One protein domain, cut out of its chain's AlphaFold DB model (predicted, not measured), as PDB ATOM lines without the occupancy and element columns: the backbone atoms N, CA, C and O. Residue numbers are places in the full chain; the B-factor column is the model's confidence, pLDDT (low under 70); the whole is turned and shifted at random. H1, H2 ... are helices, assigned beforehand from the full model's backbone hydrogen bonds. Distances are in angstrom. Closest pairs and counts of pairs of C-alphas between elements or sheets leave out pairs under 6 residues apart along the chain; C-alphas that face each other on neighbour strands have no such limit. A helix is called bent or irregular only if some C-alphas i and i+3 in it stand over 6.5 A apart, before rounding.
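This is residues 33 to 147 of the 149 residues of the protein "CC50B" of Poeciliopsis prolifica (blackstripe livebearer) (UniProt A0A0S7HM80). One long helix, H1, sticks out with residues 33 to 58 as an arm at one end of a loose, open run of loops, and no helix packs on another. From the end of H1 the loop residues 60 to 77 run away to the very short H2, residues 82 to 100 fold back toward the end of H1, and from there a thin trail leads off to the short helices H3, H4 and H5. The 115 printed residues hold five named helices, H1 to H5 in that order, and no named strand. The class is all helix, though under half of the residues, 48 of 115, are in named elements. The whole is extended, with a radius of gyration of the C-alphas of 25.5 A and spans of 70 by 49 by 27 A.

H1, residues 33 to 59, begins at C-alpha 33, (80.272, 143.661, 97.279), and measures 40.8 A to C-alpha 59, (118.636, 129.920, 98.076). It is neither bent nor irregular, but only just: C-alphas 33 and 36 are 6.1 A apart. H2 is residues 78 to 81, 6.1 A long. H3, residues 116 to 120, and H4, residues 124 to 128, are each 6.0 A long. H5, residues 140 to 146, is 10.6 A long and ends at C-alpha 146, (118.659, 120.915, 149.815).

H1 is apart from H2, H3, H4 and H5, with no C-alpha of the one within 8 A of the other. H2 is apart from H3, H4 and H5, again with no C-alpha of the one within 8 A of the other. H3 is apart from H4 and H5, and H4 is apart from H5. H3 and H4 are joined by a tight link of 3 residues. In H3 and H4 every O i to N i+4 pair is within hydrogen-bond range, in H1 22 of 23 are, and in H5 1 of 3, beside 1 of 4 O i to N i+3 pairs; H2 is too short for an O i to N i+4 pair, and its one O i to N i+3 pair is not within range.

The two C-alphas farthest apart, those of Gly 33 and Glu 84, are 73.9 A apart. The printed part has no cut. The links from H1 to H2, 18 residues, from H2 to H3, 34 residues, and from H4 to H5, 11 residues, are long. Residues 33 to 58, 109 to 120, 127 to 132, 135 to 140 and 142 to 147 stand free. The mean pLDDT of the printed part is 87.9, and residues 136 to 147 are under 70.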
ATOM      1  N   GLY A  33      79.699 142.671  98.199       94.06
ATOM      2  CA  GLY A  33      80.272 143.661  97.279       94.06
ATOM      3  C   GLY A  33      81.517 144.393  97.800       94.06
ATOM      4  O   GLY A  33      82.309 144.867  96.996       94.06
ATOM      5  N   ILE A  34      81.723 144.461  99.120       94.31
ATOM      6  CA  ILE A  34      82.907 145.090  99.740       94.31
ATOM      7  C   ILE A  34      83.947 144.026 100.102       94.31
ATOM      8  O   ILE A  34      85.150 144.220  99.933       94.31
ATOM      9  N   VAL A  35      83.478 142.876 100.586       96.38
ATOM     10  CA  VAL A  35      84.331 141.823 101.139       96.38
ATOM     11  C   VAL A  35      85.124 141.093 100.052       96.38
ATOM     12  O   VAL A  35      86.323 140.879 100.214       96.38
ATOM     13  N   ILE A  36      84.483 140.750  98.931       96.69
ATOM     14  CA  ILE A  36      85.127 140.030  97.823       96.69
ATOM     15  C   ILE A  36      86.329 140.803  97.251       96.69
ATOM     16  O   ILE A  36      87.422 140.235  97.229       96.69
ATOM     17  N   PRO A  37      86.205 142.078  96.823       96.69
ATOM     18  CA  PRO A  37      87.352 142.803  96.276       96.69
ATOM     19  C   PRO A  37      88.455 143.024  97.317       96.69
ATOM     20  O   PRO A  37      89.632 142.933  96.979       96.69
ATOM     21  N   MET A  38      88.096 143.248  98.587       96.00
ATOM     22  CA  MET A  38      89.073 143.386  99.669       96.00
ATOM     23  C   MET A  38      89.919 142.113  99.822       96.00
ATOM     24  O   MET A  38      91.150 142.188  99.816       96.00
ATOM     25  N   PHE A  39      89.284 140.937  99.861       97.56
ATOM     26  CA  PHE A  39      90.010 139.668  99.939       97.56
ATOM     27  C   PHE A  39      90.858 139.383  98.700       97.56
ATOM     28  O   PHE A  39      91.956 138.851  98.842       97.56
ATOM     29  N   VAL A  40      90.400 139.752  97.501       98.12
ATOM     30  CA  VAL A  40      91.193 139.590  96.270       98.12
ATOM     31  C   VAL A  40      92.469 140.432  96.325       98.12
ATOM     32  O   VAL A  40      93.541 139.931  95.988       98.12
ATOM     33  N   LEU A  41      92.385 141.678  96.800       98.25
ATOM     34  CA  LEU A  41      93.552 142.554  96.944       98.25
ATOM     35  C   LEU A  41      94.554 142.014  97.970       98.25
ATOM     36  O   LEU A  41      95.748 141.939  97.682       98.25
ATOM     37  N   ILE A  42      94.075 141.594  99.146       98.44
ATOM     38  CA  ILE A  42      94.940 141.000 100.177       98.44
ATOM     39  C   ILE A  42      95.560 139.693  99.674       98.44
ATOM     40  O   ILE A  42      96.757 139.473  99.850       98.44
ATOM     41  N   GLY A  43      94.775 138.848  99.005       98.62
ATOM     42  CA  GLY A  43      95.253 137.599  98.419       98.62
ATOM     43  C   GLY A  43      96.359 137.832  97.392       98.62
ATOM     44  O   GLY A  43      97.410 137.201  97.475       98.62
ATOM     45  N   ALA A  44      96.177 138.785  96.474       98.38
ATOM     46  CA  ALA A  44      97.200 139.150  95.497       98.38
ATOM     47  C   ALA A  44      98.489 139.660  96.168       98.38
ATOM     48  O   ALA A  44      99.588 139.262  95.776       98.38
ATOM     49  N   ALA A  45      98.364 140.477  97.219       98.44
ATOM     50  CA  ALA A  45      99.513 140.936  97.996       98.44
ATOM     51  C   ALA A  45     100.253 139.766  98.670       98.44
ATOM     52  O   ALA A  45     101.479 139.676  98.588       98.44
ATOM     53  N   PHE A  46      99.524 138.832  99.284       98.69
ATOM     54  CA  PHE A  46     100.111 137.652  99.924       98.69
ATOM     55  C   PHE A  46     100.740 136.680  98.931       98.69
ATOM     56  O   PHE A  46     101.755 136.075  99.262       98.69
ATOM     57  N   ILE A  47     100.217 136.568  97.709       98.56
ATOM     58  CA  ILE A  47     100.876 135.806  96.641       98.56
ATOM     59  C   ILE A  47     102.233 136.437  96.312       98.56
ATOM     60  O   ILE A  47     103.234 135.726  96.264       98.56
ATOM     61  N   GLY A  48     102.298 137.763  96.152       98.31
ATOM     62  CA  GLY A  48     103.559 138.465  95.896       98.31
ATOM     63  C   GLY A  48     104.593 138.248  97.005       98.31
ATOM     64  O   GLY A  48     105.729 137.855  96.732       98.31
ATOM     65  N   VAL A  49     104.183 138.427  98.266       98.44
ATOM     66  CA  VAL A  49     105.043 138.179  99.436       98.44
ATOM     67  C   VAL A  49     105.458 136.707  99.517       98.44
ATOM     68  O   VAL A  49     106.629 136.408  99.738       98.44
ATOM     69  N   GLY A  50     104.528 135.778  99.292       98.50
ATOM     70  CA  GLY A  50     104.786 134.341  99.323       98.50
ATOM     71  C   GLY A  50     105.804 133.902  98.274       98.50
ATOM     72  O   GLY A  50     106.723 133.158  98.603       98.50
ATOM     73  N   VAL A  51     105.704 134.407  97.038       98.25
ATOM     74  CA  VAL A  51     106.685 134.130  95.973       98.25
ATOM     75  C   VAL A  51     108.065 134.666  96.352       98.25
ATOM     76  O   VAL A  51     109.053 133.944  96.213       98.25
ATOM     77  N   ALA A  52     108.144 135.892  96.875       97.62
ATOM     78  CA  ALA A  52     109.411 136.473  97.312       97.62
ATOM     79  C   ALA A  52     110.070 135.638  98.426       97.62
ATOM     80  O   ALA A  52     111.243 135.278  98.318       97.62
ATOM     81  N   LEU A  53     109.302 135.261  99.455       97.75
ATOM     82  CA  LEU A  53     109.781 134.405 100.547       97.75
ATOM     83  C   LEU A  53     110.183 133.009 100.058       97.75
ATOM     84  O   LEU A  53     111.162 132.443 100.540       97.75
ATOM     85  N   PHE A  54     109.459 132.453  99.089       97.12
ATOM     86  CA  PHE A  54     109.748 131.134  98.538       97.12
ATOM     87  C   PHE A  54     111.070 131.096  97.769       97.12
ATOM     88  O   PHE A  54     111.847 130.153  97.930       97.12
ATOM     89  N   ILE A  55     111.348 132.126  96.966       96.38
ATOM     90  CA  ILE A  55     112.630 132.259  96.264       96.38
ATOM     91  C   ILE A  55     113.765 132.407  97.281       96.38
ATOM     92  O   ILE A  55     114.756 131.688  97.183       96.38
ATOM     93  N   ALA A  56     113.594 133.271  98.287       94.25
ATOM     94  CA  ALA A  56     114.596 133.471  99.333       94.25
ATOM     95  C   ALA A  56     114.880 132.184 100.133       94.25
ATOM     96  O   ALA A  56     116.033 131.887 100.424       94.25
ATOM     97  N   SER A  57     113.851 131.391 100.443       94.62
ATOM     98  CA  SER A  57     113.987 130.128 101.183       94.62
ATOM     99  C   SER A  57     114.778 129.066 100.410       94.62
ATOM    100  O   SER A  57     115.591 128.352 100.990       94.62
ATOM    101  N   ARG A  58     114.597 128.989  99.085       91.31
ATOM    102  CA  ARG A  58     115.304 128.016  98.236       91.31
ATOM    103  C   ARG A  58     116.793 128.299  98.059       91.31
ATOM    104  O   ARG A  58     117.529 127.377  97.725       91.31
ATOM    105  N   ASP A  59     117.223 129.547  98.226       88.06
ATOM    106  CA  ASP A  59     118.636 129.920  98.076       88.06
ATOM    107  C   ASP A  59     119.475 129.524  99.304       88.06
ATOM    108  O   ASP A  59     120.700 129.414  99.219       88.06
ATOM    109  N   ILE A  60     118.828 129.253 100.445       88.69
ATOM    110  CA  ILE A  60     119.514 128.840 101.669       88.69
ATOM    111  C   ILE A  60     120.008 127.403 101.512       88.69
ATOM    112  O   ILE A  60     119.239 126.453 101.377       88.69
ATOM    113  N   GLN A  61     121.321 127.251 101.586       90.12
ATOM    114  CA  GLN A  61     121.987 125.962 101.572       90.12
ATOM    115  C   GLN A  61     122.198 125.481 103.014       90.12
ATOM    116  O   GLN A  61     122.765 126.206 103.831       90.12
ATOM    117  N   LEU A  62     121.746 124.266 103.328       90.88
ATOM    118  CA  LEU A  62     121.904 123.631 104.639       90.88
ATOM    119  C   LEU A  62     122.506 122.236 104.481       90.88
ATOM    120  O   LEU A  62     122.044 121.434 103.667       90.88
ATOM    121  N   GLN A  63     123.513 121.950 105.303       92.12
ATOM    122  CA  GLN A  63     124.061 120.614 105.489       92.12
ATOM    123  C   GLN A  63     123.927 120.251 106.966       92.12
ATOM    124  O   GLN A  63     124.565 120.867 107.818       92.12
ATOM    125  N   GLU A  64     123.100 119.252 107.255       93.38
ATOM    126  CA  GLU A  64     122.934 118.687 108.592       93.38
ATOM    127  C   GLU A  64     123.685 117.353 108.673       93.38
ATOM    128  O   GLU A  64     123.746 116.604 107.692       93.38
ATOM    129  N   LEU A  65     124.309 117.089 109.820       93.12
ATOM    130  CA  LEU A  65     125.045 115.860 110.093       93.12
ATOM    131  C   LEU A  65     124.784 115.449 111.544       93.12
ATOM    132  O   LEU A  65     125.168 116.169 112.466       93.12
ATOM    133  N   ASP A  66     124.149 114.295 111.737       93.44
ATOM    134  CA  ASP A  66     123.980 113.705 113.065       93.44
ATOM    135  C   ASP A  66     125.289 113.037 113.505       93.44
ATOM    136  O   ASP A  66     125.915 112.297 112.749       93.44
ATOM    137  N   TYR A  67     125.716 113.325 114.732       92.88
ATOM    138  CA  TYR A  67     126.939 112.799 115.338       92.88
ATOM    139  C   TYR A  67     126.674 112.018 116.635       92.88
ATOM    140  O   TYR A  67     127.615 111.696 117.362       92.88
ATOM    141  N   THR A  68     125.413 111.683 116.933       92.50
ATOM    142  CA  THR A  68     125.002 110.993 118.169       92.50
ATOM    143  C   THR A  68     125.558 109.568 118.261       92.50
ATOM    144  O   THR A  68     125.929 109.117 119.345       92.50
ATOM    145  N   GLY A  69     125.655 108.862 117.127       90.88
ATOM    146  CA  GLY A  69     126.115 107.472 117.075       90.88
ATOM    147  C   GLY A  69     125.121 106.485 117.686       90.88
ATOM    148  O   GLY A  69     125.454 105.796 118.648       90.88
ATOM    149  N   ASP A  70     123.897 106.442 117.152       88.69
ATOM    150  CA  ASP A  70     122.870 105.477 117.579       88.69
ATOM    151  C   ASP A  70     123.140 104.070 117.013       88.69
ATOM    152  O   ASP A  70     123.036 103.076 117.734       88.69
ATOM    153  N   ASP A  71     123.606 104.004 115.764       88.25
ATOM    154  CA  ASP A  71     123.963 102.762 115.075       88.25
ATOM    155  C   ASP A  71     125.398 102.313 115.365       88.25
ATOM    156  O   ASP A  71     126.315 103.130 115.451       88.25
ATOM    157  N   SER A  72     125.620 100.997 115.427       86.19
ATOM    158  CA  SER A  72     126.943 100.397 115.660       86.19
ATOM    159  C   SER A  72     127.959 100.652 114.540       86.19
ATOM    160  O   SER A  72     129.162 100.612 114.796       86.19
ATOM    161  N   ASP A  73     127.487 100.931 113.323       88.56
ATOM    162  CA  ASP A  73     128.317 101.291 112.165       88.56
ATOM    163  C   ASP A  73     128.778 102.761 112.207       88.56
ATOM    164  O   ASP A  73     129.735 103.160 111.544       88.56
ATOM    165  N   HIS A  74     128.135 103.593 113.035       90.94
ATOM    166  CA  HIS A  74     128.455 105.010 113.107       90.94
ATOM    167  C   HIS A  74     129.812 105.238 113.805       90.94
ATOM    168  O   HIS A  74     130.044 104.713 114.901       90.94
ATOM    169  N   PRO A  75     130.707 106.094 113.268       89.81
ATOM    170  CA  PRO A  75     132.053 106.294 113.818       89.81
ATOM    171  C   PRO A  75     132.050 106.751 115.286       89.81
ATOM    172  O   PRO A  75     132.959 106.409 116.047       89.81
ATOM    173  N   CYS A  76     131.009 107.478 115.706       91.62
ATOM    174  CA  CYS A  76     130.867 107.978 117.079       91.62
ATOM    175  C   CYS A  76     130.203 107.009 118.062       91.62
ATOM    176  O   CYS A  76     130.138 107.329 119.246       91.62
ATOM    177  N   TYR A  77     129.756 105.827 117.626       91.31
ATOM    178  CA  TYR A  77     129.076 104.859 118.496       91.31
ATOM    179  C   TYR A  77     129.913 104.489 119.730       91.31
ATOM    180  O   TYR A  77     129.418 104.417 120.853       91.31
ATOM    181  N   LYS A  78     131.232 104.358 119.541       88.69
ATOM    182  CA  LYS A  78     132.197 104.041 120.608       88.69
ATOM    183  C   LYS A  78     132.203 105.078 121.737       88.69
ATOM    184  O   LYS A  78     132.487 104.731 122.883       88.69
ATOM    185  N   CYS A  79     131.873 106.335 121.433       90.25
ATOM    186  CA  CYS A  79     131.848 107.416 122.417       90.25
ATOM    187  C   CYS A  79     130.601 107.422 123.296       90.25
ATOM    188  O   CYS A  79     130.606 108.084 124.328       90.25
ATOM    189  N   ARG A  80     129.561 106.661 122.950       86.88
ATOM    190  CA  ARG A  80     128.350 106.568 123.768       86.88
ATOM    191  C   ARG A  80     128.579 105.821 125.082       86.88
ATOM    192  O   ARG A  80     127.958 106.141 126.090       86.88
ATOM    193  N   THR A  81     129.446 104.812 125.064       83.12
ATOM    194  CA  THR A  81     129.694 103.923 126.214       83.12
ATOM    195  C   THR A  81     130.970 104.285 126.976       83.12
ATOM    196  O   THR A  81     131.171 103.819 128.096       83.12
ATOM    197  N   SER A  82     131.847 105.105 126.391       83.44
ATOM    198  CA  SER A  82     133.111 105.487 127.021       83.44
ATOM    199  C   SER A  82     132.888 106.482 128.164       83.44
ATOM    200  O   SER A  82     132.190 107.480 128.006       83.44
ATOM    201  N   THR A  83     133.494 106.216 129.321       75.31
ATOM    202  CA  THR A  83     133.478 107.091 130.508       75.31
ATOM    203  C   THR A  83     134.668 108.053 130.560       75.31
ATOM    204  O   THR A  83     134.688 108.968 131.384       75.31
ATOM    205  N   GLU A  84     135.654 107.868 129.681       85.19
ATOM    206  CA  GLU A  84     136.807 108.752 129.526       85.19
ATOM    207  C   GLU A  84     136.582 109.761 128.388       85.19
ATOM    208  O   GLU A  84     135.575 109.724 127.679       85.19
ATOM    209  N   LYS A  85     137.516 110.702 128.206       86.12
ATOM    210  CA  LYS A  85     137.443 111.698 127.126       86.12
ATOM    211  C   LYS A  85     137.489 111.003 125.760       86.12
ATOM    212  O   LYS A  85     138.566 110.694 125.259       86.12
ATOM    213  N   CYS A  86     136.325 110.790 125.154       89.44
ATOM    214  CA  CYS A  86     136.211 110.208 123.824       89.44
ATOM    215  C   CYS A  86     136.235 111.293 122.743       89.44
ATOM    216  O   CYS A  86     135.517 112.288 122.833       89.44
ATOM    217  N   MET A  87     137.051 111.090 121.711       90.69
ATOM    218  CA  MET A  87     137.085 111.934 120.519       90.69
ATOM    219  C   MET A  87     136.501 111.162 119.339       90.69
ATOM    220  O   MET A  87     136.984 110.078 119.014       90.69
ATOM    221  N   CYS A  88     135.487 111.733 118.689       91.44
ATOM    222  CA  CYS A  88     134.950 111.218 117.436       91.44
ATOM    223  C   CYS A  88     135.311 112.155 116.281       91.44
ATOM    224  O   CYS A  88     135.107 113.364 116.380       91.44
ATOM    225  N   ASN A  89     135.797 111.585 115.179       92.12
ATOM    226  CA  ASN A  89     136.072 112.313 113.947       92.12
ATOM    227  C   ASN A  89     135.037 111.912 112.893       92.12
ATOM    228  O   ASN A  89     134.910 110.726 112.587       92.12
ATOM    229  N   LEU A  90     134.337 112.891 112.319       92.06
ATOM    230  CA  LEU A  90     133.449 112.680 111.178       92.06
ATOM    231  C   LEU A  90     134.035 113.341 109.936       92.06
ATOM    232  O   LEU A  90     134.439 114.503 109.962       92.06
ATOM    233  N   THR A  91     134.048 112.599 108.837       93.62
ATOM    234  CA  THR A  91     134.421 113.110 107.519       93.62
ATOM    235  C   THR A  91     133.159 113.368 106.713       93.62
ATOM    236  O   THR A  91     132.373 112.449 106.495       93.62
ATOM    237  N   PHE A  92     132.980 114.596 106.239       93.00
ATOM    238  CA  PHE A  92     131.886 114.961 105.345       93.00
ATOM    239  C   PHE A  92     132.424 115.767 104.162       93.00
ATOM    240  O   PHE A  92     133.493 116.374 104.238       93.00
ATOM    241  N   SER A  93     131.681 115.749 103.059       94.31
ATOM    242  CA  SER A  93     131.982 116.545 101.869       94.31
ATOM    243  C   SER A  93     130.860 117.541 101.630       94.31
ATOM    244  O   SER A  93     129.703 117.264 101.943       94.31
ATOM    245  N   ILE A  94     131.208 118.708 101.101       93.12
ATOM    246  CA  ILE A  94     130.247 119.759 100.786       93.12
ATOM    247  C   ILE A  94     130.038 119.721  99.266       93.12
ATOM    248  O   ILE A  94     130.962 120.074  98.529       93.12
ATOM    249  N   PRO A  95     128.872 119.265  98.773       89.81
ATOM    250  CA  PRO A  95     128.673 119.026  97.342       89.81
ATOM    251  C   PRO A  95     128.471 120.309  96.524       89.81
ATOM    252  O   PRO A  95     128.578 120.280  95.300       89.81
ATOM    253  N   TYR A  96     128.172 121.433  97.173       89.50
ATOM    254  CA  TYR A  96     127.864 122.706  96.526       89.50
ATOM    255  C   TYR A  96     128.649 123.862  97.159       89.50
ATOM    256  O   TYR A  96     129.050 123.817  98.317       89.50
ATOM    257  N   LEU A  97     128.871 124.930  96.394       90.69
ATOM    258  CA  LEU A  97     129.555 126.117  96.900       90.69
ATOM    259  C   LEU A  97     128.572 127.034  97.644       90.69
ATOM    260  O   LEU A  97     127.623 127.549  97.041       90.69
ATOM    261  N   PHE A  98     128.860 127.300  98.918       91.81
ATOM    262  CA  PHE A  98     128.171 128.321  99.704       91.81
ATOM    263  C   PHE A  98     128.528 129.716  99.185       91.81
ATOM    264  O   PHE A  98     129.679 130.142  99.248       91.81
ATOM    265  N   LYS A  99     127.534 130.435  98.654       89.00
ATOM    266  CA  LYS A  99     127.720 131.776  98.069       89.00
ATOM    267  C   LYS A  99     127.782 132.904  99.111       89.00
ATOM    268  O   LYS A  99     128.155 134.021  98.760       89.00
ATOM    269  N   GLY A 100     127.390 132.635 100.357       88.12
ATOM    270  CA  GLY A 100     127.260 133.619 101.436       88.12
ATOM    271  C   GLY A 100     128.045 133.251 102.703       88.12
ATOM    272  O   GLY A 100     128.817 132.291 102.689       88.12
ATOM    273  N   PRO A 101     127.864 134.005 103.806       92.69
ATOM    274  CA  PRO A 101     128.505 133.696 105.080       92.69
ATOM    275  C   PRO A 101     128.017 132.350 105.622       92.69
ATOM    276  O   PRO A 101     126.823 132.050 105.601       92.69
ATOM    277  N   VAL A 102     128.956 131.551 106.127       93.50
ATOM    278  CA  VAL A 102     128.675 130.228 106.688       93.50
ATOM    279  C   VAL A 102     128.529 130.345 108.200       93.50
ATOM    280  O   VAL A 102     129.393 130.904 108.874       93.50
ATOM    281  N   PHE A 103     127.448 129.779 108.727       94.69
ATOM    282  CA  PHE A 103     127.195 129.671 110.159       94.69
ATOM    283  C   PHE A 103     127.202 128.201 110.568       94.69
ATOM    284  O   PHE A 103     126.657 127.353 109.864       94.69
ATOM    285  N   PHE A 104     127.819 127.908 111.708       94.44
ATOM    286  CA  PHE A 104     127.883 126.563 112.267       94.44
ATOM    287  C   PHE A 104     127.050 126.498 113.544       94.44
ATOM    288  O   PHE A 104     127.226 127.320 114.446       94.44
ATOM    289  N   TYR A 105     126.164 125.511 113.624       97.00
ATOM    290  CA  TYR A 105     125.268 125.306 114.755       97.00
ATOM    291  C   TYR A 105     125.362 123.866 115.241       97.00
ATOM    292  O   TYR A 105     125.556 122.948 114.449       97.00
ATOM    293  N   TYR A 106     125.182 123.674 116.547       96.50
ATOM    294  CA  TYR A 106     124.946 122.358 117.127       96.50
ATOM    295  C   TYR A 106     123.451 122.214 117.434       96.50
ATOM    296  O   TYR A 106     122.837 123.104 118.025       96.50
ATOM    297  N   GLY A 107     122.861 121.100 117.006       96.25
ATOM    298  CA  GLY A 107     121.466 120.760 117.264       96.25
ATOM    299  C   GLY A 107     121.355 119.764 118.412       96.25
ATOM    300  O   GLY A 107     122.101 118.792 118.462       96.25
ATOM    301  N   LEU A 108     120.420 119.996 119.335       96.50
ATOM    302  CA  LEU A 108     120.056 119.031 120.374       96.50
ATOM    303  C   LEU A 108     118.573 118.698 120.225       96.50
ATOM    304  O   LEU A 108     117.722 119.583 120.321       96.50
ATOM    305  N   THR A 109     118.262 117.424 120.012       96.00
ATOM    306  CA  THR A 109     116.887 116.914 119.986       96.00
ATOM    307  C   THR A 109     116.519 116.339 121.354       96.00
ATOM    308  O   THR A 109     117.387 116.002 122.159       96.00
ATOM    309  N   ASN A 110     115.221 116.282 121.668       95.75
ATOM    310  CA  ASN A 110     114.712 115.787 122.958       95.75
ATOM    311  C   ASN A 110     115.287 116.499 124.206       95.75
ATOM    312  O   ASN A 110     115.310 115.937 125.300       95.75
ATOM    313  N   TYR A 111     115.707 117.759 124.062       96.25
ATOM    314  CA  TYR A 111     116.243 118.581 125.146       96.25
ATOM    315  C   TYR A 111     115.311 119.762 125.469       96.25
ATOM    316  O   TYR A 111     115.289 120.782 124.780       96.25
ATOM    317  N   PHE A 112     114.511 119.630 126.533       96.06
ATOM    318  CA  PHE A 112     113.418 120.556 126.873       96.06
ATOM    319  C   PHE A 112     113.875 121.789 127.676       96.06
ATOM    320  O   PHE A 112     113.531 121.954 128.850       96.06
ATOM    321  N   GLN A 113     114.612 122.703 127.038       95.25
ATOM    322  CA  GLN A 113     115.062 123.958 127.675       95.25
ATOM    323  C   GLN A 113     113.908 124.879 128.112       95.25
ATOM    324  O   GLN A 113     114.056 125.689 129.025       95.25
ATOM    325  N   ASN A 114     112.738 124.756 127.485       95.88
ATOM    326  CA  ASN A 114     111.550 125.552 127.798       95.88
ATOM    327  C   ASN A 114     110.814 125.098 129.076       95.88
ATOM    328  O   ASN A 114     109.802 125.696 129.449       95.88
ATOM    329  N   GLN A 115     111.286 124.063 129.777       96.12
ATOM    330  CA  GLN A 115     110.666 123.633 131.025       96.12
ATOM    331  C   GLN A 115     110.822 124.705 132.116       96.12
ATOM    332  O   GLN A 115     111.932 125.116 132.447       96.12
ATOM    333  N   ARG A 116     109.712 125.113 132.754       93.75
ATOM    334  CA  ARG A 116     109.692 126.209 133.751       93.75
ATOM    335  C   ARG A 116     110.770 126.085 134.834       93.75
ATOM    336  O   ARG A 116     111.382 127.085 135.189       93.75
ATOM    337  N   LYS A 117     110.986 124.884 135.384       91.94
ATOM    338  CA  LYS A 117     112.003 124.656 136.428       91.94
ATOM    339  C   LYS A 117     113.423 124.829 135.894       91.94
ATOM    340  O   LYS A 117     114.245 125.395 136.599       91.94
ATOM    341  N   TYR A 118     113.680 124.367 134.673       92.44
ATOM    342  CA  TYR A 118     114.964 124.527 134.004       92.44
ATOM    343  C   TYR A 118     115.241 126.010 133.730       92.44
ATOM    344  O   TYR A 118     116.246 126.542 134.187       92.44
ATOM    345  N   GLY A 119     114.286 126.717 133.114       92.62
ATOM    346  CA  GLY A 119     114.421 128.148 132.823       92.62
ATOM    347  C   GLY A 119     114.530 129.037 134.069       92.62
ATOM    348  O   GLY A 119     115.202 130.063 134.032       92.62
ATOM    349  N   ALA A 120     113.907 128.642 135.185       91.56
ATOM    350  CA  ALA A 120     114.023 129.345 136.464       91.56
ATOM    351  C   ALA A 120     115.288 128.976 137.261       91.56
ATOM    352  O   ALA A 120     115.575 129.622 138.266       91.56
ATOM    353  N   SER A 121     116.027 127.939 136.857       91.38
ATOM    354  CA  SER A 121     117.210 127.449 137.569       91.38
ATOM    355  C   SER A 121     118.489 128.153 137.117       91.38
ATOM    356  O   SER A 121     119.459 127.510 136.722       91.38
ATOM    357  N   LYS A 122     118.479 129.485 137.191       89.38
ATOM    358  CA  LYS A 122     119.615 130.359 136.891       89.38
ATOM    359  C   LYS A 122     119.661 131.527 137.874       89.38
ATOM    360  O   LYS A 122     118.633 131.910 138.431       89.38
ATOM    361  N   ASP A 123     120.847 132.085 138.064       88.56
ATOM    362  CA  ASP A 123     121.077 133.263 138.896       88.56
ATOM    363  C   ASP A 123     121.659 134.374 138.017       88.56
ATOM    364  O   ASP A 123     122.815 134.321 137.597       88.56
ATOM    365  N   ASP A 124     120.820 135.353 137.683       91.19
ATOM    366  CA  ASP A 124     121.186 136.413 136.742       91.19
ATOM    367  C   ASP A 124     122.243 137.367 137.334       91.19
ATOM    368  O   ASP A 124     123.097 137.855 136.595       91.19
ATOM    369  N   ASN A 125     122.265 137.574 138.656       90.50
ATOM    370  CA  ASN A 125     123.262 138.430 139.314       90.50
ATOM    371  C   ASN A 125     124.636 137.756 139.341       90.50
ATOM    372  O   ASN A 125     125.659 138.408 139.121       90.50
ATOM    373  N   GLN A 126     124.658 136.435 139.546       89.12
ATOM    374  CA  GLN A 126     125.875 135.644 139.386       89.12
ATOM    375  C   GLN A 126     126.394 135.697 137.943       89.12
ATOM    376  O   GLN A 126     127.591 135.893 137.743       89.12
ATOM    377  N   LEU A 127     125.519 135.531 136.945       91.06
ATOM    378  CA  LEU A 127     125.908 135.562 135.529       91.06
ATOM    379  C   LEU A 127     126.383 136.950 135.076       91.06
ATOM    380  O   LEU A 127     127.259 137.043 134.222       91.06
ATOM    381  N   TYR A 128     125.836 138.015 135.666       94.06
ATOM    382  CA  TYR A 128     126.284 139.389 135.444       94.06
ATOM    383  C   TYR A 128     127.642 139.691 136.107       94.06
ATOM    384  O   TYR A 128     128.334 140.621 135.700       94.06
ATOM    385  N   GLY A 129     128.051 138.892 137.100       91.12
ATOM    386  CA  GLY A 129     129.310 139.075 137.825       91.12
ATOM    387  C   GLY A 129     129.229 140.071 138.985       91.12
ATOM    388  O   GLY A 129     130.243 140.664 139.350       91.12
ATOM    389  N   ASP A 130     128.048 140.265 139.580       90.69
ATOM    390  CA  ASP A 130     127.884 141.118 140.760       90.69
ATOM    391  C   ASP A 130     128.496 140.453 142.008       90.69
ATOM    392  O   ASP A 130     127.985 139.461 142.533       90.69
ATOM    393  N   LEU A 131     129.608 141.011 142.497       85.19
ATOM    394  CA  LEU A 131     130.329 140.517 143.672       85.19
ATOM    395  C   LEU A 131     129.691 140.943 145.004       85.19
ATOM    396  O   LEU A 131     129.945 140.308 146.033       85.19
ATOM    397  N   ASP A 132     128.879 142.000 145.021       84.38
ATOM    398  CA  ASP A 132     128.217 142.482 146.236       84.38
ATOM    399  C   ASP A 132     126.987 141.639 146.572       84.38
ATOM    400  O   ASP A 132     126.685 141.414 147.752       84.38
ATOM    401  N   TYR A 133     126.370 141.045 145.548       73.31
ATOM    402  CA  TYR A 133     125.334 140.028 145.693       73.31
ATOM    403  C   TYR A 133     125.780 138.847 146.582       73.31
ATOM    404  O   TYR A 133     124.984 138.335 147.372       73.31
ATOM    405  N   PHE A 134     127.074 138.491 146.556       71.25
ATOM    406  CA  PHE A 134     127.657 137.426 147.392       71.25
ATOM    407  C   PHE A 134     127.922 137.817 148.840       71.25
ATOM    408  O   PHE A 134     127.955 136.949 149.720       71.25
ATOM    409  N   LYS A 135     128.071 139.110 149.123       71.00
ATOM    410  CA  LYS A 135     128.357 139.608 150.475       71.00
ATOM    411  C   LYS A 135     127.094 139.676 151.330       71.00
ATOM    412  O   LYS A 135     127.154 139.489 152.549       71.00
ATOM    413  N   VAL A 136     125.935 139.878 150.706       63.66
ATOM    414  CA  VAL A 136     124.639 139.847 151.387       63.66
ATOM    415  C   VAL A 136     124.218 138.387 151.567       63.66
ATOM    416  O   VAL A 136     123.612 137.771 150.697       63.66
ATOM    417  N   ARG A 137     124.553 137.807 152.727       54.06
ATOM    418  CA  ARG A 137     124.195 136.434 153.126       54.06
ATOM    419  C   ARG A 137     122.674 136.193 153.076       54.06
ATOM    420  O   ARG A 137     121.990 136.271 154.096       54.06
ATOM    421  N   ARG A 138     122.132 135.846 151.905       54.78
ATOM    422  CA  ARG A 138     120.801 135.234 151.761       54.78
ATOM    423  C   ARG A 138     120.599 134.528 150.411       54.78
ATOM    424  O   ARG A 138     119.581 134.704 149.744       54.78
ATOM    425  N   TYR A 139     121.529 133.648 150.038       56.81
ATOM    426  CA  TYR A 139     121.329 132.716 148.922       56.81
ATOM    427  C   TYR A 139     120.156 131.774 149.199       56.81
ATOM    428  O   TYR A 139     120.272 130.768 149.899       56.81
ATOM    429  N   THR A 140     118.996 132.133 148.655       53.53
ATOM    430  CA  THR A 140     117.736 131.407 148.848       53.53
ATOM    431  C   THR A 140     117.594 130.262 147.834       53.53
ATOM    432  O   THR A 140     116.844 129.319 148.083       53.53
ATOM    433  N   PHE A 141     118.347 130.283 146.726       52.34
ATOM    434  CA  PHE A 141     118.257 129.258 145.682       52.34
ATOM    435  C   PHE A 141     118.942 127.935 146.079       52.34
ATOM    436  O   PHE A 141     118.307 126.883 146.020       52.34
ATOM    437  N   LEU A 142     120.173 127.974 146.612       52.78
ATOM    438  CA  LEU A 142     120.888 126.759 147.047       52.78
ATOM    439  C   LEU A 142     120.274 126.089 148.292       52.78
ATOM    440  O   LEU A 142     120.349 124.872 148.433       52.78
ATOM    441  N   LYS A 143     119.604 126.840 149.180       49.44
ATOM    442  CA  LYS A 143     118.945 126.244 150.360       49.44
ATOM    443  C   LYS A 143     117.564 125.647 150.082       49.44
ATOM    444  O   LYS A 143     117.166 124.733 150.797       49.44
ATOM    445  N   LYS A 144     116.827 126.110 149.063       49.91
ATOM    446  CA  LYS A 144     115.462 125.607 148.797       49.91
ATOM    447  C   LYS A 144     115.420 124.197 148.204       49.91
ATOM    448  O   LYS A 144     114.430 123.505 148.429       49.91
ATOM    449  N   ASN A 145     116.464 123.760 147.497       47.75
ATOM    450  CA  ASN A 145     116.530 122.402 146.937       47.75
ATOM    451  C   ASN A 145     117.248 121.387 147.842       47.75
ATOM    452  O   ASN A 145     117.015 120.196 147.688       47.75
ATOM    453  N   SER A 146     118.040 121.823 148.831       44.81
ATOM    454  CA  SER A 146     118.659 120.915 149.815       44.81
ATOM    455  C   SER A 146     117.691 120.429 150.908       44.81
ATOM    456  O   SER A 146     118.040 119.519 151.646       44.81
ATOM    457  N   GLN A 147     116.501 121.026 151.042       44.97
ATOM    458  CA  GLN A 147     115.469 120.607 152.010       44.97
ATOM    459  C   GLN A 147     114.310 119.818 151.365       44.97
ATOM    460  O   GLN A 147     113.262 119.642 151.981       44.97
TER     461      GLN A 147